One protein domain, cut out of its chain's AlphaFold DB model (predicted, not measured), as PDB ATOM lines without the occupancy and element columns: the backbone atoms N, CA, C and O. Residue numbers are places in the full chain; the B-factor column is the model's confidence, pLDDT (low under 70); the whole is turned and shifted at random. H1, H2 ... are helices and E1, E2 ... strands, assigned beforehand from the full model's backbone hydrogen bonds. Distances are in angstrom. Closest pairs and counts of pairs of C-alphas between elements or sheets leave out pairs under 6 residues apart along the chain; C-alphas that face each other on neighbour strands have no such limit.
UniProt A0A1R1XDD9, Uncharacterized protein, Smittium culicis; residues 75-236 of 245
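Overview. This is residues 75 to 236 of the 245 residues of an uncharacterized protein of Smittium culicis (UniProt A0A1R1XDD9). A long, loose up-and-down bundle is built along one very long helix, H5: H4 folds back along it as a helical hairpin, H6 runs back along another side of it, and H1 runs beside a part of these. Beyond H1 the shorter H2 packs on H6, and H3 lies beside H2 near the last residues of H5; the tiny hairpin E1 and E2 sits between H1 and H2, the small sheet of E3 and E4 lies at one end of the length, and the loop of residues 167 to 172 sticks out at the other. The printed part has 162 residues, with six named helices and four named strands in the order H1 E1 E2 H2 E3 H3 H4 H5 E4 H6; both two-stranded sheets, E1 - E2 and E3 - E4, are antiparallel. The class is mostly helix, and the whole is loose, with a radius of gyration of the C-alphas of 19.1 A and an elongated outline of 64 by 34 by 22 A.

Arrangement. Neither sheet is larger than the other. E1, residues 95 to 97, and E2, residues 106 to 108, form an antiparallel hairpin, with N 96 and O 107 at 2.7 A and N 107 and O 96 at 3.2 A, within hydrogen-bond range. E3, residues 125 to 127, and E4, residues 214 to 216, are antiparallel too, with N 126 and O 215 at 2.9 A. E1 and E4 are apart. The longest helix is H5, residues 175 to 209. H6, residues 218 to 236, touches H5 with 24 pairs of C-alphas within 8 A, the closest those of Glu 198 and Ser 223 at 5.2 A, at a shallow tilt of 16 degrees, opposite ways. H4, residues 140 to 166, forms a helical hairpin with H5 and touches its residues 185 to 199 alone; the closest C-alphas are those of Phe 147 and Phe 192, 6.0 A apart, and the tilt is a shallow 26 degrees. H4 and H6 are apart. H1, residues 75 to 94, touches H6 with residues 90 to 94 alone, the closest C-alphas being those of Ile 90 and Leu 234 at 6.0 A; the shallow tilt of 32 degrees is only just short of steep. H1 only just touches H4, with 3 pairs of C-alphas within 8 A, the closest those of Leu 89 and Asp 150 at 7.2 A. These four helices, H1, H4, H5 and H6, form the up-and-down bundle, each running against the one before it in the chain. H2, residues 109 to 120, touches H6, opposite ways at 15 degrees, with the C-alphas of Val 110 and Ile 228 closest at 5.6 A. H3, residues 128 to 137, touches residues 116 to 120 of H2 alone, with the C-alphas of Ile 120 and Thr 131 at 6.2 A. H3 and H4 meet only through their link. Each O i to N i+4 pair is within hydrogen-bond range in H1, H2, H3, H4 and H5; in H6 it is 12 of 15.

Along the chain. H5 is 51.2 A from first to last C-alpha; C-alpha 175 is at (259.944, 281.960, 313.447), and C-alpha 209 is at (256.931, 252.924, 271.416). H4 measures 38.2 A, H1 28.8 A, H6 28.3 A, H2 16.5 A and H3 14.2 A. The strands measure 6.2 A for E1, 6.9 A for E2, and 7.2 A for E3 and for E4. H1 begins at C-alpha 75, (262.391, 292.629, 306.140), and H6 ends at C-alpha 236, (245.553, 275.274, 297.997).

Size, cuts and confidence. The two C-alphas farthest apart, those of Gly 169 and Tyr 213, are 64.0 A apart. The printed part has no cut, and no link is long; E1 to E2 and H4 to H5 are short, the others tight. The mean pLDDT of the printed part is 73.8, and it is under 70 in residues 75 to 86, 96 to 107 and 148 to 182 of this model.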
ATOM      1  N   ILE A  75     262.544 294.095 306.032       50.31
ATOM      2  CA  ILE A  75     262.391 292.629 306.140       50.31
ATOM      3  C   ILE A  75     260.966 292.207 305.768       50.31
ATOM      4  O   ILE A  75     260.772 291.293 304.967       50.31
ATOM      5  N   LYS A  76     259.958 292.910 306.297       54.50
ATOM      6  CA  LYS A  76     258.556 292.675 305.941       54.50
ATOM      7  C   LYS A  76     258.316 292.850 304.440       54.50
ATOM      8  O   LYS A  76     257.660 292.008 303.838       54.50
ATOM      9  N   TYR A  77     258.896 293.885 303.832       57.19
ATOM     10  CA  TYR A  77     258.819 294.112 302.390       57.19
ATOM     11  C   TYR A  77     259.439 292.964 301.580       57.19
ATOM     12  O   TYR A  77     258.837 292.521 300.607       57.19
ATOM     13  N   ILE A  78     260.594 292.432 302.001       56.16
ATOM     14  CA  ILE A  78     261.234 291.274 301.353       56.16
ATOM     15  C   ILE A  78     260.322 290.043 301.418       56.16
ATOM     16  O   ILE A  78     260.125 289.380 300.403       56.16
ATOM     17  N   PHE A  79     259.713 289.758 302.574       59.75
ATOM     18  CA  PHE A  79     258.760 288.651 302.701       59.75
ATOM     19  C   PHE A  79     257.497 288.856 301.872       59.75
ATOM     20  O   PHE A  79     257.042 287.925 301.211       59.75
ATOM     21  N   ASP A  80     256.931 290.059 301.888       62.31
ATOM     22  CA  ASP A  80     255.740 290.381 301.109       62.31
ATOM     23  C   ASP A  80     256.025 290.282 299.603       62.31
ATOM     24  O   ASP A  80     255.187 289.763 298.866       62.31
ATOM     25  N   TYR A  81     257.213 290.687 299.152       63.28
ATOM     26  CA  TYR A  81     257.666 290.526 297.769       63.28
ATOM     27  C   TYR A  81     257.886 289.052 297.399       63.28
ATOM     28  O   TYR A  81     257.396 288.584 296.374       63.28
ATOM     29  N   ALA A  82     258.552 288.285 298.262       61.81
ATOM     30  CA  ALA A  82     258.802 286.863 298.054       61.81
ATOM     31  C   ALA A  82     257.498 286.041 297.977       61.81
ATOM     32  O   ALA A  82     257.370 285.147 297.140       61.81
ATOM     33  N   LYS A  83     256.502 286.378 298.808       69.06
ATOM     34  CA  LYS A  83     255.144 285.816 298.728       69.06
ATOM     35  C   LYS A  83     254.441 286.191 297.426       69.06
ATOM     36  O   LYS A  83     253.762 285.346 296.847       69.06
ATOM     37  N   TRP A  84     254.603 287.433 296.969       68.81
ATOM     38  CA  TRP A  84     254.005 287.903 295.721       68.81
ATOM     39  C   TRP A  84     254.554 287.128 294.521       68.81
ATOM     40  O   TRP A  84     253.773 286.612 293.724       68.81
ATOM     41  N   GLU A  85     255.878 286.977 294.434       66.88
ATOM     42  CA  GLU A  85     256.532 286.195 293.378       66.88
ATOM     43  C   GLU A  85     256.121 284.715 293.425       66.88
ATOM     44  O   GLU A  85     255.796 284.135 292.389       66.88
ATOM     45  N   LEU A  86     256.033 284.108 294.619       69.69
ATOM     46  CA  LEU A  86     255.557 282.725 294.756       69.69
ATOM     47  C   LEU A  86     254.110 282.562 294.265       69.69
ATOM     48  O   LEU A  86     253.810 281.633 293.517       69.69
ATOM     49  N   ASN A  87     253.218 283.484 294.635       71.44
ATOM     50  CA  ASN A  87     251.832 283.473 294.166       71.44
ATOM     51  C   ASN A  87     251.736 283.695 292.655       71.44
ATOM     52  O   ASN A  87     250.934 283.046 291.992       71.44
ATOM     53  N   LYS A  88     252.572 284.567 292.084       75.38
ATOM     54  CA  LYS A  88     252.642 284.779 290.635       75.38
ATOM     55  C   LYS A  88     253.062 283.505 289.901       75.38
ATOM     56  O   LYS A  88     252.496 283.203 288.856       75.38
ATOM     57  N   LEU A  89     254.004 282.738 290.451       72.81
ATOM     58  CA  LEU A  89     254.386 281.428 289.912       72.81
ATOM     59  C   LEU A  89     253.238 280.415 289.998       72.81
ATOM     60  O   LEU A  89     252.964 279.734 289.014       72.81
ATOM     61  N   ILE A  90     252.524 280.360 291.127       76.50
ATOM     62  CA  ILE A  90     251.332 279.512 291.288       76.50
ATOM     63  C   ILE A  90     250.263 279.865 290.244       76.50
ATOM     64  O   ILE A  90     249.759 278.980 289.554       76.50
ATOM     65  N   ILE A  91     249.951 281.154 290.089       77.38
ATOM     66  CA  ILE A  91     248.981 281.644 289.103       77.38
ATOM     67  C   ILE A  91     249.440 281.284 287.691       77.38
ATOM     68  O   ILE A  91     248.673 280.704 286.936       77.38
ATOM     69  N   ASN A  92     250.704 281.528 287.351       76.25
ATOM     70  CA  ASN A  92     251.265 281.197 286.040       76.25
ATOM     71  C   ASN A  92     251.232 279.698 285.714       76.25
ATOM     72  O   ASN A  92     251.094 279.333 284.549       76.25
ATOM     73  N   ALA A  93     251.400 278.833 286.713       75.06
ATOM     74  CA  ALA A  93     251.300 277.389 286.537       75.06
ATOM     75  C   ALA A  93     249.844 276.926 286.358       75.06
ATOM     76  O   ALA A  93     249.606 275.913 285.700       75.06
ATOM     77  N   LYS A  94     248.874 277.664 286.914       76.00
ATOM     78  CA  LYS A  94     247.431 277.416 286.758       76.00
ATOM     79  C   LYS A  94     246.868 277.993 285.460       76.00
ATOM     80  O   LYS A  94     246.024 277.363 284.832       76.00
ATOM     81  N   GLU A  95     247.314 279.181 285.076       71.19
ATOM     82  CA  GLU A  95     246.828 279.950 283.936       71.19
ATOM     83  C   GLU A  95     247.832 279.852 282.791       71.19
ATOM     84  O   GLU A  95     248.925 280.428 282.800       71.19
ATOM     85  N   TYR A  96     247.454 279.084 281.780       62.53
ATOM     86  CA  TYR A  96     248.237 278.913 280.580       62.53
ATOM     87  C   TYR A  96     247.987 280.074 279.605       62.53
ATOM     88  O   TYR A  96     247.046 280.067 278.815       62.53
ATOM     89  N   ASN A  97     248.884 281.063 279.614       51.38
ATOM     90  CA  ASN A  97     249.034 282.024 278.517       51.38
ATOM     91  C   ASN A  97     250.121 281.513 277.561       51.38
ATOM     92  O   ASN A  97     251.316 281.694 277.806       51.38
ATOM     93  N   PHE A  98     249.728 280.837 276.480       51.06
ATOM     94  CA  PHE A  98     250.649 280.526 275.388       51.06
ATOM     95  C   PHE A  98     250.721 281.716 274.421       51.06
ATOM     96  O   PHE A  98     249.755 281.995 273.723       51.06
ATOM     97  N   GLU A  99     251.895 282.333 274.265       44.06
ATOM     98  CA  GLU A  99     252.250 282.976 272.992       44.06
ATOM     99  C   GLU A  99     252.719 281.883 272.018       44.06
ATOM    100  O   GLU A  99     253.908 281.703 271.756       44.06
ATOM    101  N   ILE A 100     251.785 281.083 271.504       40.19
ATOM    102  CA  ILE A 100     252.043 280.232 270.340       40.19
ATOM    103  C   ILE A 100     251.191 280.804 269.213       40.19
ATOM    104  O   ILE A 100     250.110 280.298 268.941       40.19
ATOM    105  N   ILE A 101     251.721 281.847 268.559       38.50
ATOM    106  CA  ILE A 101     251.122 282.566 267.412       38.50
ATOM    107  C   ILE A 101     249.993 283.525 267.874       38.50
ATOM    108  O   ILE A 101     249.272 283.207 268.814       38.50
ATOM    109  N   PRO A 102     249.921 284.764 267.337       39.50
ATOM    110  CA  PRO A 102     249.559 285.952 268.105       39.50
ATOM    111  C   PRO A 102     248.048 286.150 268.180       39.50
ATOM    112  O   PRO A 102     247.509 287.070 267.580       39.50
ATOM    113  N   GLU A 103     247.354 285.307 268.929       41.31
ATOM    114  CA  GLU A 103     245.987 285.589 269.351       41.31
ATOM    115  C   GLU A 103     245.876 285.248 270.835       41.31
ATOM    116  O   GLU A 103     246.020 284.099 271.243       41.31
ATOM    117  N   ASN A 104     245.703 286.297 271.643       46.44
ATOM    118  CA  ASN A 104     245.504 286.241 273.087       46.44
ATOM    119  C   ASN A 104     244.441 285.198 273.453       46.44
ATOM    120  O   ASN A 104     243.245 285.449 273.305       46.44
ATOM    121  N   ILE A 105     244.874 284.062 273.989       50.19
ATOM    122  CA  ILE A 105     244.001 283.091 274.645       50.19
ATOM    123  C   ILE A 105     244.585 282.844 276.034       50.19
ATOM    124  O   ILE A 105     245.680 282.294 276.150       50.19
ATOM    125  N   SER A 106     243.853 283.236 277.082       52.53
ATOM    126  CA  SER A 106     244.087 282.727 278.435       52.53
ATOM    127  C   SER A 106     243.219 281.488 278.636       52.53
ATOM    128  O   SER A 106     241.993 281.590 278.597       52.53
ATOM    129  N   SER A 107     243.830 280.325 278.836       63.44
ATOM    130  CA  SER A 107     243.132 279.093 279.233       63.44
ATOM    131  C   SER A 107     243.870 278.478 280.409       63.44
ATOM    132  O   SER A 107     245.070 278.688 280.554       63.44
ATOM    133  N   THR A 108     243.193 277.753 281.292       74.75
ATOM    134  CA  THR A 108     243.898 277.119 282.413       74.75
ATOM    135  C   THR A 108     244.735 275.931 281.930       74.75
ATOM    136  O   THR A 108     244.403 275.258 280.953       74.75
ATOM    137  N   THR A 109     245.840 275.637 282.615       77.38
ATOM    138  CA  THR A 109     246.660 274.446 282.339       77.38
ATOM    139  C   THR A 109     245.813 273.177 282.394       77.38
ATOM    140  O   THR A 109     245.989 272.285 281.568       77.38
ATOM    141  N   VAL A 110     244.858 273.131 283.325       82.69
ATOM    142  CA  VAL A 110     243.901 272.029 283.475       82.69
ATOM    143  C   VAL A 110     243.013 271.900 282.237       82.69
ATOM    144  O   VAL A 110     242.989 270.831 281.639       82.69
ATOM    145  N   GLU A 111     242.391 272.983 281.761       82.75
ATOM    146  CA  GLU A 111     241.561 272.967 280.541       82.75
ATOM    147  C   GLU A 111     242.323 272.478 279.302       82.75
ATOM    148  O   GLU A 111     241.795 271.704 278.498       82.75
ATOM    149  N   VAL A 112     243.577 272.914 279.134       82.50
ATOM    150  CA  VAL A 112     244.424 272.480 278.014       82.50
ATOM    151  C   VAL A 112     244.702 270.978 278.094       82.50
ATOM    152  O   VAL A 112     244.628 270.277 277.077       82.50
ATOM    153  N   LEU A 113     245.017 270.472 279.289       86.50
ATOM    154  CA  LEU A 113     245.315 269.061 279.525       86.50
ATOM    155  C   LEU A 113     244.065 268.182 279.401       86.50
ATOM    156  O   LEU A 113     244.134 267.148 278.733       86.50
ATOM    157  N   ASP A 114     242.918 268.619 279.919       87.38
ATOM    158  CA  ASP A 114     241.618 267.955 279.760       87.38
ATOM    159  C   ASP A 114     241.200 267.884 278.291       87.38
ATOM    160  O   ASP A 114     240.838 266.825 277.767       87.38
ATOM    161  N   GLY A 115     241.335 268.999 277.570       85.81
ATOM    162  CA  GLY A 115     241.123 269.034 276.128       85.81
ATOM    163  C   GLY A 115     242.077 268.101 275.377       85.81
ATOM    164  O   GLY A 115     241.725 267.577 274.314       85.81
ATOM    165  N   CYS A 116     243.275 267.860 275.915       87.62
ATOM    166  CA  CYS A 116     244.208 266.893 275.358       87.62
ATOM    167  C   CYS A 116     243.786 265.446 275.622       87.62
ATOM    168  O   CYS A 116     243.787 264.645 274.686       87.62
ATOM    169  N   LEU A 117     243.378 265.121 276.854       90.06
ATOM    170  CA  LEU A 117     242.837 263.809 277.222       90.06
ATOM    171  C   LEU A 117     241.680 263.421 276.306       90.06
ATOM    172  O   LEU A 117     241.693 262.342 275.712       90.06
ATOM    173  N   TYR A 118     240.734 264.339 276.108       89.56
ATOM    174  CA  TYR A 118     239.595 264.123 275.221       89.56
ATOM    175  C   TYR A 118     240.024 263.767 273.786       89.56
ATOM    176  O   TYR A 118     239.462 262.859 273.176       89.56
ATOM    177  N   LYS A 119     241.051 264.441 273.250       88.12
ATOM    178  CA  LYS A 119     241.564 264.201 271.888       88.12
ATOM    179  C   LYS A 119     242.376 262.910 271.759       88.12
ATOM    180  O   LYS A 119     242.355 262.300 270.695       88.12
ATOM    181  N   ILE A 120     243.103 262.510 272.803       89.19
ATOM    182  CA  ILE A 120     243.826 261.226 272.847       89.19
ATOM    183  C   ILE A 120     242.832 260.058 272.890       89.19
ATOM    184  O   ILE A 120     243.120 258.984 272.356       89.19
ATOM    185  N   GLY A 121     241.658 260.287 273.483       87.06
ATOM    186  CA  GLY A 121     240.603 259.297 273.618       87.06
ATOM    187  C   GLY A 121     240.812 258.376 274.826       87.06
ATOM    188  O   GLY A 121     241.713 258.592 275.637       87.06
ATOM    189  N   PRO A 122     239.959 257.351 274.981       88.44
ATOM    190  CA  PRO A 122     239.988 256.466 276.140       88.44
ATOM    191  C   PRO A 122     241.234 255.567 276.176       88.44
ATOM    192  O   PRO A 122     241.933 255.385 275.176       88.44
ATOM    193  N   LYS A 123     241.463 254.962 277.350       89.00
ATOM    194  CA  LYS A 123     242.477 253.921 277.592       89.00
ATOM    195  C   LYS A 123     242.309 252.771 276.589       89.00
ATOM    196  O   LYS A 123     241.203 252.256 276.416       89.00
ATOM    197  N   GLY A 124     243.379 252.385 275.898       90.06
ATOM    198  CA  GLY A 124     243.342 251.373 274.846       90.06
ATOM    199  C   GLY A 124     244.496 251.442 273.842       90.06
ATOM    200  O   GLY A 124     245.529 252.069 274.071       90.06
ATOM    201  N   LYS A 125     244.339 250.746 272.706       90.81
ATOM    202  CA  LYS A 125     245.315 250.780 271.604       90.81
ATOM    203  C   LYS A 125     245.081 251.998 270.714       90.81
ATOM    204  O   LYS A 125     243.985 252.173 270.199       90.81
ATOM    205  N   THR A 126     246.138 252.759 270.458       91.62
ATOM    206  CA  THR A 126     246.133 253.931 269.570       91.62
ATOM    207  C   THR A 126     247.331 253.916 268.622       91.62
ATOM    208  O   THR A 126     248.263 253.122 268.812       91.62
ATOM    209  N   THR A 127     247.328 254.779 267.603       92.38
ATOM    210  CA  THR A 127     248.470 254.939 266.701       92.38
ATOM    211  C   THR A 127     249.523 255.889 267.270       92.38
ATOM    212  O   THR A 127     249.228 256.909 267.902       92.38
ATOM    213  N   TYR A 128     250.796 255.571 267.012       90.31
ATOM    214  CA  TYR A 128     251.921 256.421 267.413       90.31
ATOM    215  C   TYR A 128     251.835 257.831 266.822       90.31
ATOM    216  O   TYR A 128     252.009 258.819 267.537       90.31
ATOM    217  N   VAL A 129     251.549 257.925 265.520       88.69
ATOM    218  CA  VAL A 129     251.562 259.191 264.776       88.69
ATOM    219  C   VAL A 129     250.458 260.136 265.255       88.69
ATOM    220  O   VAL A 129     250.739 261.309 265.501       88.69
ATOM    221  N   GLU A 130     249.227 259.649 265.431       88.81
ATOM    222  CA  GLU A 130     248.114 260.487 265.899       88.81
ATOM    223  C   GLU A 130     248.346 260.964 267.330       88.81
ATOM    224  O   GLU A 130     248.171 262.149 267.626       88.81
ATOM    225  N   THR A 131     248.823 260.074 268.202       89.31
ATOM    226  CA  THR A 131     249.083 260.413 269.604       89.31
ATOM    227  C   THR A 131     250.208 261.435 269.736       89.31
ATOM    228  O   THR A 131     250.057 262.439 270.429       89.31
ATOM    229  N   PHE A 132     251.318 261.245 269.015       89.06
ATOM    230  CA  PHE A 132     252.426 262.203 268.999       89.06
ATOM    231  C   PHE A 132     251.986 263.582 268.493       89.06
ATOM    232  O   PHE A 132     252.305 264.605 269.103       89.06
ATOM    233  N   ASN A 133     251.225 263.620 267.396       86.50
ATOM    234  CA  ASN A 133     250.719 264.872 266.838       86.50
ATOM    235  C   ASN A 133     249.740 265.570 267.788       86.50
ATOM    236  O   ASN A 133     249.764 266.796 267.881       86.50
ATOM    237  N   THR A 134     248.915 264.807 268.505       88.75
ATOM    238  CA  THR A 134     247.994 265.340 269.516       88.75
ATOM    239  C   THR A 134     248.768 265.974 270.667       88.75
ATOM    240  O   THR A 134     248.593 267.163 270.912       88.75
ATOM    241  N   LEU A 135     249.717 265.254 271.275       86.44
ATOM    242  CA  LEU A 135     250.569 265.785 272.349       86.44
ATOM    243  C   LEU A 135     251.342 267.041 271.918       86.44
ATOM    244  O   LEU A 135     251.438 268.011 272.670       86.44
ATOM    245  N   LYS A 136     251.856 267.064 270.680       84.12
ATOM    246  CA  LYS A 136     252.519 268.247 270.114       84.12
ATOM    247  C   LYS A 136     251.563 269.438 270.007       84.12
ATOM    248  O   LYS A 136     251.944 270.541 270.386       84.12
ATOM    249  N   LYS A 137     250.341 269.227 269.505       81.50
ATOM    250  CA  LYS A 137     249.307 270.273 269.388       81.50
ATOM    251  C   LYS A 137     248.822 270.775 270.746       81.50
ATOM    252  O   LYS A 137     248.486 271.943 270.857       81.50
ATOM    253  N   CYS A 138     248.818 269.919 271.763       79.88
ATOM    254  CA  CYS A 138     248.502 270.304 273.138       79.88
ATOM    255  C   CYS A 138     249.648 271.060 273.839       79.88
ATOM    256  O   CYS A 138     249.519 271.409 275.004       79.88
ATOM    257  N   GLY A 139     250.788 271.285 273.174       76.06
ATOM    258  CA  GLY A 139     251.860 272.111 273.727       76.06
ATOM    259  C   GLY A 139     252.683 271.453 274.839       76.06
ATOM    260  O   GLY A 139     253.393 272.171 275.533       76.06
ATOM    261  N   PHE A 140     252.674 270.118 274.981       77.50
ATOM    262  CA  PHE A 140     253.359 269.386 276.072       77.50
ATOM    263  C   PHE A 140     254.815 269.809 276.303       77.50
ATOM    264  O   PHE A 140     255.258 269.954 277.437       77.50
ATOM    265  N   LYS A 141     255.562 270.054 275.223       74.44
ATOM    266  CA  LYS A 141     256.952 270.519 275.312       74.44
ATOM    267  C   LYS A 141     257.069 271.926 275.916       74.44
ATOM    268  O   LYS A 141     258.051 272.224 276.583       74.44
ATOM    269  N   GLY A 142     256.097 272.796 275.656       75.31
ATOM    270  CA  GLY A 142     256.032 274.123 276.264       75.31
ATOM    271  C   GLY A 142     255.741 274.051 277.762       75.31
ATOM    272  O   GLY A 142     256.353 274.804 278.515       75.31
ATOM    273  N   ILE A 143     254.880 273.111 278.180       76.00
ATOM    274  CA  ILE A 143     254.579 272.842 279.598       76.00
ATOM    275  C   ILE A 143     255.866 272.455 280.321       76.00
ATOM    276  O   ILE A 143     256.267 273.115 281.275       76.00
ATOM    277  N   ASP A 144     256.575 271.465 279.790       74.38
ATOM    278  CA  ASP A 144     257.829 270.971 280.365       74.38
ATOM    279  C   ASP A 144     258.901 272.059 280.521       74.38
ATOM    280  O   ASP A 144     259.455 272.262 281.606       74.38
ATOM    281  N   LEU A 145     259.153 272.824 279.454       70.31
ATOM    282  CA  LEU A 145     260.150 273.894 279.471       70.31
ATOM    283  C   LEU A 145     259.835 274.967 280.518       70.31
ATOM    284  O   LEU A 145     260.756 275.490 281.148       70.31
ATOM    285  N   ARG A 146     258.555 275.296 280.710       72.81
ATOM    286  CA  ARG A 146     258.142 276.333 281.656       72.81
ATOM    287  C   ARG A 146     258.250 275.858 283.096       72.81
ATOM    288  O   ARG A 146     258.920 276.519 283.879       72.81
ATOM    289  N   PHE A 147     257.699 274.685 283.413       73.06
ATOM    290  CA  PHE A 147     257.838 274.101 284.750       73.06
ATOM    291  C   PHE A 147     259.317 273.916 285.126       73.06
ATOM    292  O   PHE A 147     259.728 274.239 286.241       73.06
ATOM    293  N   SER A 148     260.159 273.501 284.178       68.75
ATOM    294  CA  SER A 148     261.605 273.398 284.396       68.75
ATOM    295  C   SER A 148     262.277 274.754 284.661       68.75
ATOM    296  O   SER A 148     263.140 274.848 285.538       68.75
ATOM    297  N   LYS A 149     261.898 275.805 283.923       68.94
ATOM    298  CA  LYS A 149     262.429 277.164 284.107       68.94
ATOM    299  C   LYS A 149     262.004 277.749 285.454       68.94
ATOM    300  O   LYS A 149     262.861 278.137 286.244       68.94
ATOM    301  N   ASP A 150     260.708 277.736 285.732       67.00
ATOM    302  CA  ASP A 150     260.117 278.305 286.941       67.00
ATOM    303  C   ASP A 150     260.678 277.626 288.202       67.00
ATOM    304  O   ASP A 150     261.018 278.299 289.171       67.00
ATOM    305  N   LYS A 151     260.908 276.303 288.168       66.12
ATOM    306  CA  LYS A 151     261.582 275.565 289.249       66.12
ATOM    307  C   LYS A 151     263.008 276.058 289.516       66.12
ATOM    308  O   LYS A 151     263.425 276.160 290.674       66.12
ATOM    309  N   LYS A 152     263.783 276.317 288.458       62.34
ATOM    310  CA  LYS A 152     265.166 276.798 288.576       62.34
ATOM    311  C   LYS A 152     265.199 278.199 289.183       62.34
ATOM    312  O   LYS A 152     265.986 278.438 290.099       62.34
ATOM    313  N   ASP A 153     264.326 279.079 288.702       60.06
ATOM    314  CA  ASP A 153     264.224 280.463 289.167       60.06
ATOM    315  C   ASP A 153     263.772 280.507 290.637       60.06
ATOM    316  O   ASP A 153     264.376 281.205 291.451       60.06
ATOM    317  N   LEU A 154     262.807 279.659 291.011       58.78
ATOM    318  CA  LEU A 154     262.311 279.489 292.378       58.78
ATOM    319  C   LEU A 154     263.414 279.023 293.346       58.78
ATOM    320  O   LEU A 154     263.618 279.620 294.403       58.78
ATOM    321  N   THR A 155     264.180 277.999 292.961       53.94
ATOM    322  CA  THR A 155     265.273 277.468 293.796       53.94
ATOM    323  C   THR A 155     266.366 278.516 294.023       53.94
ATOM    324  O   THR A 155     266.845 278.677 295.144       53.94
ATOM    325  N   ALA A 156     266.752 279.253 292.976       52.50
ATOM    326  CA  ALA A 156     267.800 280.269 293.061       52.50
ATOM    327  C   ALA A 156     267.360 281.498 293.874       52.50
ATOM    328  O   ALA A 156     268.108 281.973 294.729       52.50
ATOM    329  N   PHE A 157     266.137 281.981 293.642       56.00
ATOM    330  CA  PHE A 157     265.562 283.128 294.342       56.00
ATOM    331  C   PHE A 157     265.407 282.864 295.847       56.00
ATOM    332  O   PHE A 157     265.785 283.698 296.672       56.00
ATOM    333  N   PHE A 158     264.919 281.678 296.232       58.28
ATOM    334  CA  PHE A 158     264.709 281.359 297.645       58.28
ATOM    335  C   PHE A 158     265.968 280.935 298.384       58.28
ATOM    336  O   PHE A 158     266.102 281.309 299.546       58.28
ATOM    337  N   ALA A 159     266.912 280.238 297.744       52.47
ATOM    338  CA  ALA A 159     268.214 279.974 298.358       52.47
ATOM    339  C   ALA A 159     268.903 281.289 298.759       52.47
ATOM    340  O   ALA A 159     269.352 281.426 299.895       52.47
ATOM    341  N   TYR A 160     268.872 282.289 297.870       54.44
ATOM    342  CA  TYR A 160     269.421 283.619 298.130       54.44
ATOM    343  C   TYR A 160     268.733 284.329 299.308       54.44
ATOM    344  O   TYR A 160     269.402 284.873 300.186       54.44
ATOM    345  N   HIS A 161     267.398 284.322 299.366       54.84
ATOM    346  CA  HIS A 161     266.677 285.016 300.435       54.84
ATOM    347  C   HIS A 161     266.707 284.274 301.778       54.84
ATOM    348  O   HIS A 161     266.811 284.924 302.814       54.84
ATOM    349  N   LEU A 162     266.689 282.938 301.792       52.53
ATOM    350  CA  LEU A 162     266.774 282.148 303.024       52.53
ATOM    351  C   LEU A 162     268.158 282.223 303.671       52.53
ATOM    352  O   LEU A 162     268.239 282.375 304.888       52.53
ATOM    353  N   GLU A 163     269.236 282.192 302.886       49.94
ATOM    354  CA  GLU A 163     270.603 282.362 303.394       49.94
ATOM    355  C   GLU A 163     270.781 283.718 304.097       49.94
ATOM    356  O   GLU A 163     271.393 283.808 305.162       49.94
ATOM    357  N   LYS A 164     270.173 284.778 303.551       51.28
ATOM    358  CA  LYS A 164     270.246 286.134 304.114       51.28
ATOM    359  C   LYS A 164     269.437 286.330 305.395       51.28
ATOM    360  O   LYS A 164     269.695 287.300 306.103       51.28
ATOM    361  N   ILE A 165     268.493 285.435 305.688       48.72
ATOM    362  CA  ILE A 165     267.567 285.530 306.829       48.72
ATOM    363  C   ILE A 165     267.914 284.513 307.933       48.72
ATOM    364  O   ILE A 165     267.688 284.768 309.113       48.72
ATOM    365  N   ALA A 166     268.476 283.358 307.568       45.53
ATOM    366  CA  ALA A 166     268.824 282.271 308.489       45.53
ATOM    367  C   ALA A 166     270.336 282.146 308.762       45.53
ATOM    368  O   ALA A 166     270.772 281.157 309.353       45.53
ATOM    369  N   GLY A 167     271.138 283.121 308.324       46.31
ATOM    370  CA  GLY A 167     272.582 283.135 308.544       46.31
ATOM    371  C   GLY A 167     272.970 283.122 310.035       46.31
ATOM    372  O   GLY A 167     272.195 283.575 310.889       46.31
ATOM    373  N   PRO A 168     274.166 282.609 310.375       35.09
ATOM    374  CA  PRO A 168     274.664 282.620 311.747       35.09
ATOM    375  C   PRO A 168     274.666 284.055 312.300       35.09
ATOM    376  O   PRO A 168     275.147 284.975 311.651       35.09
ATOM    377  N   GLY A 169     274.073 284.246 313.485       40.97
ATOM    378  CA  GLY A 169     273.969 285.553 314.152       40.97
ATOM    379  C   GLY A 169     272.619 286.270 314.013       40.97
ATOM    380  O   GLY A 169     272.409 287.283 314.681       40.97
ATOM    381  N   GLN A 170     271.670 285.756 313.220       42.12
ATOM    382  CA  GLN A 170     270.340 286.368 313.095       42.12
ATOM    383  C   GLN A 170     269.341 285.815 314.127       42.12
ATOM    384  O   GLN A 170     268.991 284.634 314.126       42.12
ATOM    385  N   ASN A 171     268.816 286.686 314.995       45.31
ATOM    386  CA  ASN A 171     267.641 286.370 315.809       45.31
ATOM    387  C   ASN A 171     266.392 286.465 314.925       45.31
ATOM    388  O   ASN A 171     265.874 287.555 314.702       45.31
ATOM    389  N   ILE A 172     265.912 285.323 314.423       47.69
ATOM    390  CA  ILE A 172     264.679 285.244 313.628       47.69
ATOM    391  C   ILE A 172     263.504 285.738 314.485       47.69
ATOM    392  O   ILE A 172     263.011 285.023 315.365       47.69
ATOM    393  N   ILE A 173     263.062 286.971 314.234       44.53
ATOM    394  CA  ILE A 173     261.801 287.502 314.748       44.53
ATOM    395  C   ILE A 173     260.689 286.810 313.950       44.53
ATOM    396  O   ILE A 173     260.722 286.810 312.725       44.53
ATOM    397  N   ASP A 174     259.717 286.211 314.639       50.19
ATOM    398  CA  ASP A 174     258.563 285.526 314.031       50.19
ATOM    399  C   ASP A 174     258.906 284.226 313.264       50.19
ATOM    400  O   ASP A 174     258.636 284.056 312.070       50.19
ATOM    401  N   LYS A 175     259.540 283.280 313.973       54.69
ATOM    402  CA  LYS A 175     259.944 281.960 313.447       54.69
ATOM    403  C   LYS A 175     258.802 281.197 312.772       54.69
ATOM    404  O   LYS A 175     259.038 280.528 311.770       54.69
ATOM    405  N   ASP A 176     257.577 281.311 313.278       54.91
ATOM    406  CA  ASP A 176     256.429 280.573 312.746       54.91
ATOM    407  C   ASP A 176     256.059 281.031 311.326       54.91
ATOM    408  O   ASP A 176     255.808 280.194 310.452       54.91
ATOM    409  N   VAL A 177     256.116 282.340 311.050       57.12
ATOM    410  CA  VAL A 177     255.900 282.891 309.700       57.12
ATOM    411  C   VAL A 177     256.990 282.427 308.732       57.12
ATOM    412  O   VAL A 177     256.684 282.044 307.600       57.12
ATOM    413  N   HIS A 178     258.244 282.386 309.186       58.34
ATOM    414  CA  HIS A 178     259.376 281.901 308.393       58.34
ATOM    415  C   HIS A 178     259.230 280.418 308.035       58.34
ATOM    416  O   HIS A 178     259.325 280.048 306.865       58.34
ATOM    417  N   TYR A 179     258.936 279.566 309.020       62.19
ATOM    418  CA  TYR A 179     258.743 278.135 308.789       62.19
ATOM    419  C   TYR A 179     257.535 277.847 307.899       62.19
ATOM    420  O   TYR A 179     257.605 276.960 307.048       62.19
ATOM    421  N   SER A 180     256.433 278.586 308.057       63.59
ATOM    422  CA  SER A 180     255.267 278.437 307.180       63.59
ATOM    423  C   SER A 180     255.587 278.820 305.734       63.59
ATOM    424  O   SER A 180     255.106 278.170 304.805       63.59
ATOM    425  N   PHE A 181     256.398 279.860 305.534       65.62
ATOM    426  CA  PHE A 181     256.816 280.283 304.203       65.62
ATOM    427  C   PHE A 181     257.733 279.247 303.539       65.62
ATOM    428  O   PHE A 181     257.448 278.826 302.421       65.62
ATOM    429  N   ILE A 182     258.756 278.758 304.253       66.81
ATOM    430  CA  ILE A 182     259.665 277.703 303.767       66.81
ATOM    431  C   ILE A 182     258.883 276.457 303.349       66.81
ATOM    432  O   ILE A 182     259.046 275.978 302.233       66.81
ATOM    433  N   LYS A 183     257.952 275.991 304.191       70.62
ATOM    434  CA  LYS A 183     257.093 274.842 303.859       70.62
ATOM    435  C   LYS A 183     256.290 275.050 302.574       70.62
ATOM    436  O   LYS A 183     256.054 274.094 301.844       70.62
ATOM    437  N   SER A 184     255.864 276.282 302.302       72.62
ATOM    438  CA  SER A 184     255.113 276.608 301.086       72.62
ATOM    439  C   SER A 184     256.014 276.557 299.851       72.62
ATOM    440  O   SER A 184     255.619 276.004 298.828       72.62
ATOM    441  N   VAL A 185     257.247 277.061 299.965       70.31
ATOM    442  CA  VAL A 185     258.270 276.963 298.913       70.31
ATOM    443  C   VAL A 185     258.637 275.505 298.623       70.31
ATOM    444  O   VAL A 185     258.680 275.114 297.455       70.31
ATOM    445  N   ASP A 186     258.858 274.694 299.660       70.75
ATOM    446  CA  ASP A 186     259.180 273.269 299.522       70.75
ATOM    447  C   ASP A 186     258.058 272.518 298.799       70.75
ATOM    448  O   ASP A 186     258.308 271.779 297.847       70.75
ATOM    449  N   HIS A 187     256.807 272.766 299.196       75.31
ATOM    450  CA  HIS A 187     255.653 272.114 298.588       75.31
ATOM    451  C   HIS A 187     255.470 272.521 297.119       75.31
ATOM    452  O   HIS A 187     255.250 271.666 296.263       75.31
ATOM    453  N   VAL A 188     255.610 273.812 296.792       75.81
ATOM    454  CA  VAL A 188     255.580 274.270 295.393       75.81
ATOM    455  C   VAL A 188     256.715 273.609 294.602       75.81
ATOM    456  O   VAL A 188     256.473 273.052 293.534       75.81
ATOM    457  N   SER A 189     257.934 273.564 295.142       73.88
ATOM    458  CA  SER A 189     259.078 272.900 294.496       73.88
ATOM    459  C   SER A 189     258.817 271.419 294.199       73.88
ATOM    460  O   SER A 189     259.202 270.915 293.136       73.88
ATOM    461  N   GLU A 190     258.163 270.717 295.125       80.50
ATOM    462  CA  GLU A 190     257.780 269.315 294.976       80.50
ATOM    463  C   GLU A 190     256.737 269.122 293.870       80.50
ATOM    464  O   GLU A 190     256.927 268.269 293.003       80.50
ATOM    465  N   VAL A 191     255.699 269.961 293.821       83.12
ATOM    466  CA  VAL A 191     254.690 269.926 292.750       83.12
ATOM    467  C   VAL A 191     255.341 270.090 291.375       83.12
ATOM    468  O   VAL A 191     255.098 269.284 290.476       83.12
ATOM    469  N   PHE A 192     256.230 271.075 291.213       80.00
ATOM    470  CA  PHE A 192     256.941 271.287 289.949       80.00
ATOM    471  C   PHE A 192     257.809 270.081 289.564       80.00
ATOM    472  O   PHE A 192     257.857 269.697 288.396       80.00
ATOM    473  N   LYS A 193     258.476 269.444 290.537       81.50
ATOM    474  CA  LYS A 193     259.239 268.209 290.304       81.50
ATOM    475  C   LYS A 193     258.335 267.070 289.825       81.50
ATOM    476  O   LYS A 193     258.710 266.389 288.874       81.50
ATOM    477  N   ASN A 194     257.179 266.881 290.453       85.88
ATOM    478  CA  ASN A 194     256.249 265.806 290.109       85.88
ATOM    479  C   ASN A 194     255.675 265.987 288.696       85.88
ATOM    480  O   ASN A 194     255.652 265.031 287.922       85.88
ATOM    481  N   VAL A 195     255.322 267.220 288.311       86.06
ATOM    482  CA  VAL A 195     254.904 267.540 286.934       86.06
ATOM    483  C   VAL A 195     256.008 267.197 285.927       86.06
ATOM    484  O   VAL A 195     255.737 266.504 284.945       86.06
ATOM    485  N   SER A 196     257.260 267.602 286.177       83.75
ATOM    486  CA  SER A 196     258.392 267.241 285.306       83.75
ATOM    487  C   SER A 196     258.576 265.724 285.182       83.75
ATOM    488  O   SER A 196     258.791 265.223 284.081       83.75
ATOM    489  N   THR A 197     258.444 264.972 286.279       87.38
ATOM    490  CA  THR A 197     258.549 263.504 286.258       87.38
ATOM    491  C   THR A 197     257.480 262.860 285.372       87.38
ATOM    492  O   THR A 197     257.792 261.965 284.587       87.38
ATOM    493  N   GLU A 198     256.235 263.328 285.426       92.62
ATOM    494  CA  GLU A 198     255.176 262.779 284.572       92.62
ATOM    495  C   GLU A 198     255.340 263.160 283.094       92.62
ATOM    496  O   GLU A 198     255.073 262.352 282.199       92.62
ATOM    497  N   LEU A 199     255.871 264.350 282.807       87.75
ATOM    498  CA  LEU A 199     256.229 264.746 281.443       87.75
ATOM    499  C   LEU A 199     257.362 263.873 280.879       87.75
ATOM    500  O   LEU A 199     257.296 263.425 279.727       87.75
ATOM    501  N   GLU A 200     258.364 263.549 281.698       88.25
ATOM    502  CA  GLU A 200     259.416 262.591 281.351       88.25
ATOM    503  C   GLU A 200     258.856 261.180 281.124       88.25
ATOM    504  O   GLU A 200     259.246 260.520 280.155       88.25
ATOM    505  N   ASN A 201     257.905 260.723 281.948       91.56
ATOM    506  CA  ASN A 201     257.230 259.433 281.769       91.56
ATOM    507  C   ASN A 201     256.551 259.346 280.396       91.56
ATOM    508  O   ASN A 201     256.730 258.355 279.675       91.56
ATOM    509  N   ILE A 202     255.834 260.400 279.993       90.56
ATOM    510  CA  ILE A 202     255.204 260.487 278.671       90.56
ATOM    511  C   ILE A 202     256.268 260.440 277.570       90.56
ATOM    512  O   ILE A 202     256.162 259.634 276.641       90.56
ATOM    513  N   SER A 203     257.316 261.261 277.674       88.94
ATOM    514  CA  SER A 203     258.395 261.338 276.680       88.94
ATOM    515  C   SER A 203     259.106 259.991 276.490       88.94
ATOM    516  O   SER A 203     259.235 259.485 275.367       88.94
ATOM    517  N   ASN A 204     259.488 259.347 277.594       91.31
ATOM    518  CA  ASN A 204     260.156 258.049 277.603       91.31
ATOM    519  C   ASN A 204     259.250 256.942 277.057       91.31
ATOM    520  O   ASN A 204     259.684 256.126 276.234       91.31
ATOM    521  N   GLY A 205     257.978 256.929 277.461       90.81
ATOM    522  CA  GLY A 205     256.991 255.983 276.959       90.81
ATOM    523  C   GLY A 205     256.740 256.145 275.458       90.81
ATOM    524  O   GLY A 205     256.694 255.147 274.730       90.81
ATOM    525  N   MET A 206     256.669 257.379 274.954       90.50
ATOM    526  CA  MET A 206     256.561 257.649 273.518       90.50
ATOM    527  C   MET A 206     257.810 257.184 272.768       90.50
ATOM    528  O   MET A 206     257.698 256.482 271.763       90.50
ATOM    529  N   ASN A 207     259.010 257.488 273.263       91.06
ATOM    530  CA  ASN A 207     260.246 257.051 272.617       91.06
ATOM    531  C   ASN A 207     260.352 255.515 272.552       91.06
ATOM    532  O   ASN A 207     260.634 254.949 271.493       91.06
ATOM    533  N   LYS A 208     260.019 254.822 273.649       92.81
ATOM    534  CA  LYS A 208     259.978 253.351 273.718       92.81
ATOM    535  C   LYS A 208     259.038 252.736 272.677       92.81
ATOM    536  O   LYS A 208     259.308 251.649 272.166       92.81
ATOM    537  N   ASN A 209     257.935 253.412 272.359       89.19
ATOM    538  CA  ASN A 209     256.931 252.924 271.416       89.19
ATOM    539  C   ASN A 209     257.089 253.479 269.988       89.19
ATOM    540  O   ASN A 209     256.316 253.090 269.120       89.19
ATOM    541  N   LYS A 210     258.118 254.289 269.696       90.06
ATOM    542  CA  LYS A 210     258.326 254.959 268.395       90.06
ATOM    543  C   LYS A 210     258.313 254.038 267.170       90.06
ATOM    544  O   LYS A 210     257.967 254.471 266.078       90.06
ATOM    545  N   ARG A 211     258.720 252.775 267.330       90.94
ATOM    546  CA  ARG A 211     258.745 251.780 266.238       90.94
ATOM    547  C   ARG A 211     257.451 250.974 266.108       90.94
ATOM    548  O   ARG A 211     257.337 250.167 265.192       90.94
ATOM    549  N   LYS A 212     256.504 251.134 267.032       88.69
ATOM    550  CA  LYS A 212     255.232 250.414 267.009       88.69
ATOM    551  C   LYS A 212     254.203 251.239 266.257       88.69
ATOM    552  O   LYS A 212     254.059 252.430 266.510       88.69
ATOM    553  N   TYR A 213     253.453 250.585 265.378       86.44
ATOM    554  CA  TYR A 213     252.327 251.233 264.715       86.44
ATOM    555  C   TYR A 213     251.173 251.473 265.705       86.44
ATOM    556  O   TYR A 213     250.705 252.602 265.823       86.44
ATOM    557  N   TYR A 214     250.820 250.448 266.497       91.50
ATOM    558  CA  TYR A 214     249.860 250.536 267.606       91.50
ATOM    559  C   TYR A 214     250.519 250.294 268.968       91.50
ATOM    560  O   TYR A 214     251.367 249.407 269.112       91.50
ATOM    561  N   PHE A 215     250.086 251.025 269.994       93.06
ATOM    562  CA  PHE A 215     250.534 250.854 271.379       93.06
ATOM    563  C   PHE A 215     249.428 251.251 272.372       93.06
ATOM    564  O   PHE A 215     248.449 251.873 271.973       93.06
ATOM    565  N   SER A 216     249.564 250.859 273.645       92.81
ATOM    566  CA  SER A 216     248.635 251.290 274.703       92.81
ATOM    567  C   SER A 216     248.919 252.741 275.111       92.81
ATOM    568  O   SER A 216     250.068 253.069 275.420       92.81
ATOM    569  N   ASN A 217     247.888 253.591 275.125       93.75
ATOM    570  CA  ASN A 217     247.959 254.982 275.595       93.75
ATOM    571  C   ASN A 217     247.720 255.137 277.107       93.75
ATOM    572  O   ASN A 217     247.729 256.264 277.601       93.75
ATOM    573  N   ASP A 218     247.546 254.043 277.850       94.44
ATOM    574  CA  ASP A 218     247.122 254.092 279.256       94.44
ATOM    575  C   ASP A 218     248.098 254.879 280.135       94.44
ATOM    576  O   ASP A 218     247.678 255.613 281.026       94.44
ATOM    577  N   PHE A 219     249.402 254.755 279.859       93.62
ATOM    578  CA  PHE A 219     250.434 255.498 280.583       93.62
ATOM    579  C   PHE A 219     250.361 257.003 280.308       93.62
ATOM    580  O   PHE A 219     250.622 257.787 281.207       93.62
ATOM    581  N   ILE A 220     249.985 257.404 279.087       93.19
ATOM    582  CA  ILE A 220     249.868 258.816 278.715       93.19
ATOM    583  C   ILE A 220     248.683 259.416 279.450       93.19
ATOM    584  O   ILE A 220     248.835 260.433 280.111       93.19
ATOM    585  N   ILE A 221     247.527 258.755 279.370       94.00
ATOM    586  CA  ILE A 221     246.309 259.206 280.044       94.00
ATOM    587  C   ILE A 221     246.566 259.331 281.543       94.00
ATOM    588  O   ILE A 221     246.324 260.393 282.102       94.00
ATOM    589  N   LYS A 222     247.154 258.299 282.163       95.88
ATOM    590  CA  LYS A 222     247.493 258.334 283.588       95.88
ATOM    591  C   LYS A 222     248.419 259.505 283.927       95.88
ATOM    592  O   LYS A 222     248.130 260.243 284.857       95.88
ATOM    593  N   SER A 223     249.516 259.693 283.195       95.06
ATOM    594  CA  SER A 223     250.448 260.788 283.484       95.06
ATOM    595  C   SER A 223     249.803 262.165 283.312       95.06
ATOM    596  O   SER A 223     250.107 263.070 284.077       95.06
ATOM    597  N   ILE A 224     248.882 262.339 282.358       92.81
ATOM    598  CA  ILE A 224     248.143 263.602 282.210       92.81
ATOM    599  C   ILE A 224     247.168 263.818 283.376       92.81
ATOM    600  O   ILE A 224     247.127 264.921 283.915       92.81
ATOM    601  N   GLU A 225     246.441 262.777 283.795       94.75
ATOM    602  CA  GLU A 225     245.570 262.805 284.984       94.75
ATOM    603  C   GLU A 225     246.364 263.221 286.244       94.75
ATOM    604  O   GLU A 225     245.914 264.069 287.016       94.75
ATOM    605  N   GLU A 226     247.577 262.687 286.428       95.25
ATOM    606  CA  GLU A 226     248.468 263.047 287.542       95.25
ATOM    607  C   GLU A 226     248.953 264.505 287.447       95.25
ATOM    608  O   GLU A 226     248.913 265.232 288.438       95.25
ATOM    609  N   ILE A 227     249.355 264.975 286.256       91.75
ATOM    610  CA  ILE A 227     249.761 266.379 286.057       91.75
ATOM    611  C   ILE A 227     248.615 267.326 286.422       91.75
ATOM    612  O   ILE A 227     248.854 268.308 287.126       91.75
ATOM    613  N   ILE A 228     247.386 267.038 285.980       90.81
ATOM    614  CA  ILE A 228     246.201 267.835 286.330       90.81
ATOM    615  C   ILE A 228     246.053 267.906 287.852       90.81
ATOM    616  O   ILE A 228     246.019 269.003 288.409       90.81
ATOM    617  N   SER A 229     246.076 266.755 288.530       92.06
ATOM    618  CA  SER A 229     245.990 266.677 289.994       92.06
ATOM    619  C   SER A 229     247.070 267.511 290.694       92.06
ATOM    620  O   SER A 229     246.777 268.248 291.640       92.06
ATOM    621  N   PHE A 230     248.324 267.452 290.234       90.56
ATOM    622  CA  PHE A 230     249.416 268.244 290.805       90.56
ATOM    623  C   PHE A 230     249.224 269.750 290.597       90.56
ATOM    624  O   PHE A 230     249.432 270.530 291.526       90.56
ATOM    625  N   VAL A 231     248.792 270.175 289.408       86.25
ATOM    626  CA  VAL A 231     248.526 271.593 289.121       86.25
ATOM    627  C   VAL A 231     247.356 272.113 289.957       86.25
ATOM    628  O   VAL A 231     247.434 273.209 290.512       86.25
ATOM    629  N   GLU A 232     246.296 271.324 290.126       85.94
ATOM    630  CA  GLU A 232     245.155 271.689 290.967       85.94
ATOM    631  C   GLU A 232     245.543 271.866 292.442       85.94
ATOM    632  O   GLU A 232     245.003 272.748 293.119       85.94
ATOM    633  N   GLN A 233     246.513 271.096 292.950       84.75
ATOM    634  CA  GLN A 233     247.014 271.242 294.322       84.75
ATOM    635  C   GLN A 233     247.622 272.625 294.587       84.75
ATOM    636  O   GLN A 233     247.490 273.126 295.706       84.75
ATOM    637  N   LEU A 234     248.188 273.291 293.572       79.88
ATOM    638  CA  LEU A 234     248.756 274.636 293.719       79.88
ATOM    639  C   LEU A 234     247.719 275.669 294.183       79.88
ATOM    640  O   LEU A 234     248.066 276.594 294.912       79.88
ATOM    641  N   SER A 235     246.436 275.490 293.847       71.12
ATOM    642  CA  SER A 235     245.356 276.380 294.307       71.12
ATOM    643  C   SER A 235     245.222 276.439 295.833       71.12
ATOM    644  O   SER A 235     244.806 277.455 296.384       71.12
ATOM    645  N   LYS A 236     245.606 275.365 296.532       75.56
ATOM    646  CA  LYS A 236     245.553 275.274 297.997       75.56
ATOM    647  C   LYS A 236     246.766 275.919 298.671       75.56
ATOM    648  O   LYS A 236     246.767 276.060 299.891       75.56
TER     649      LYS A 236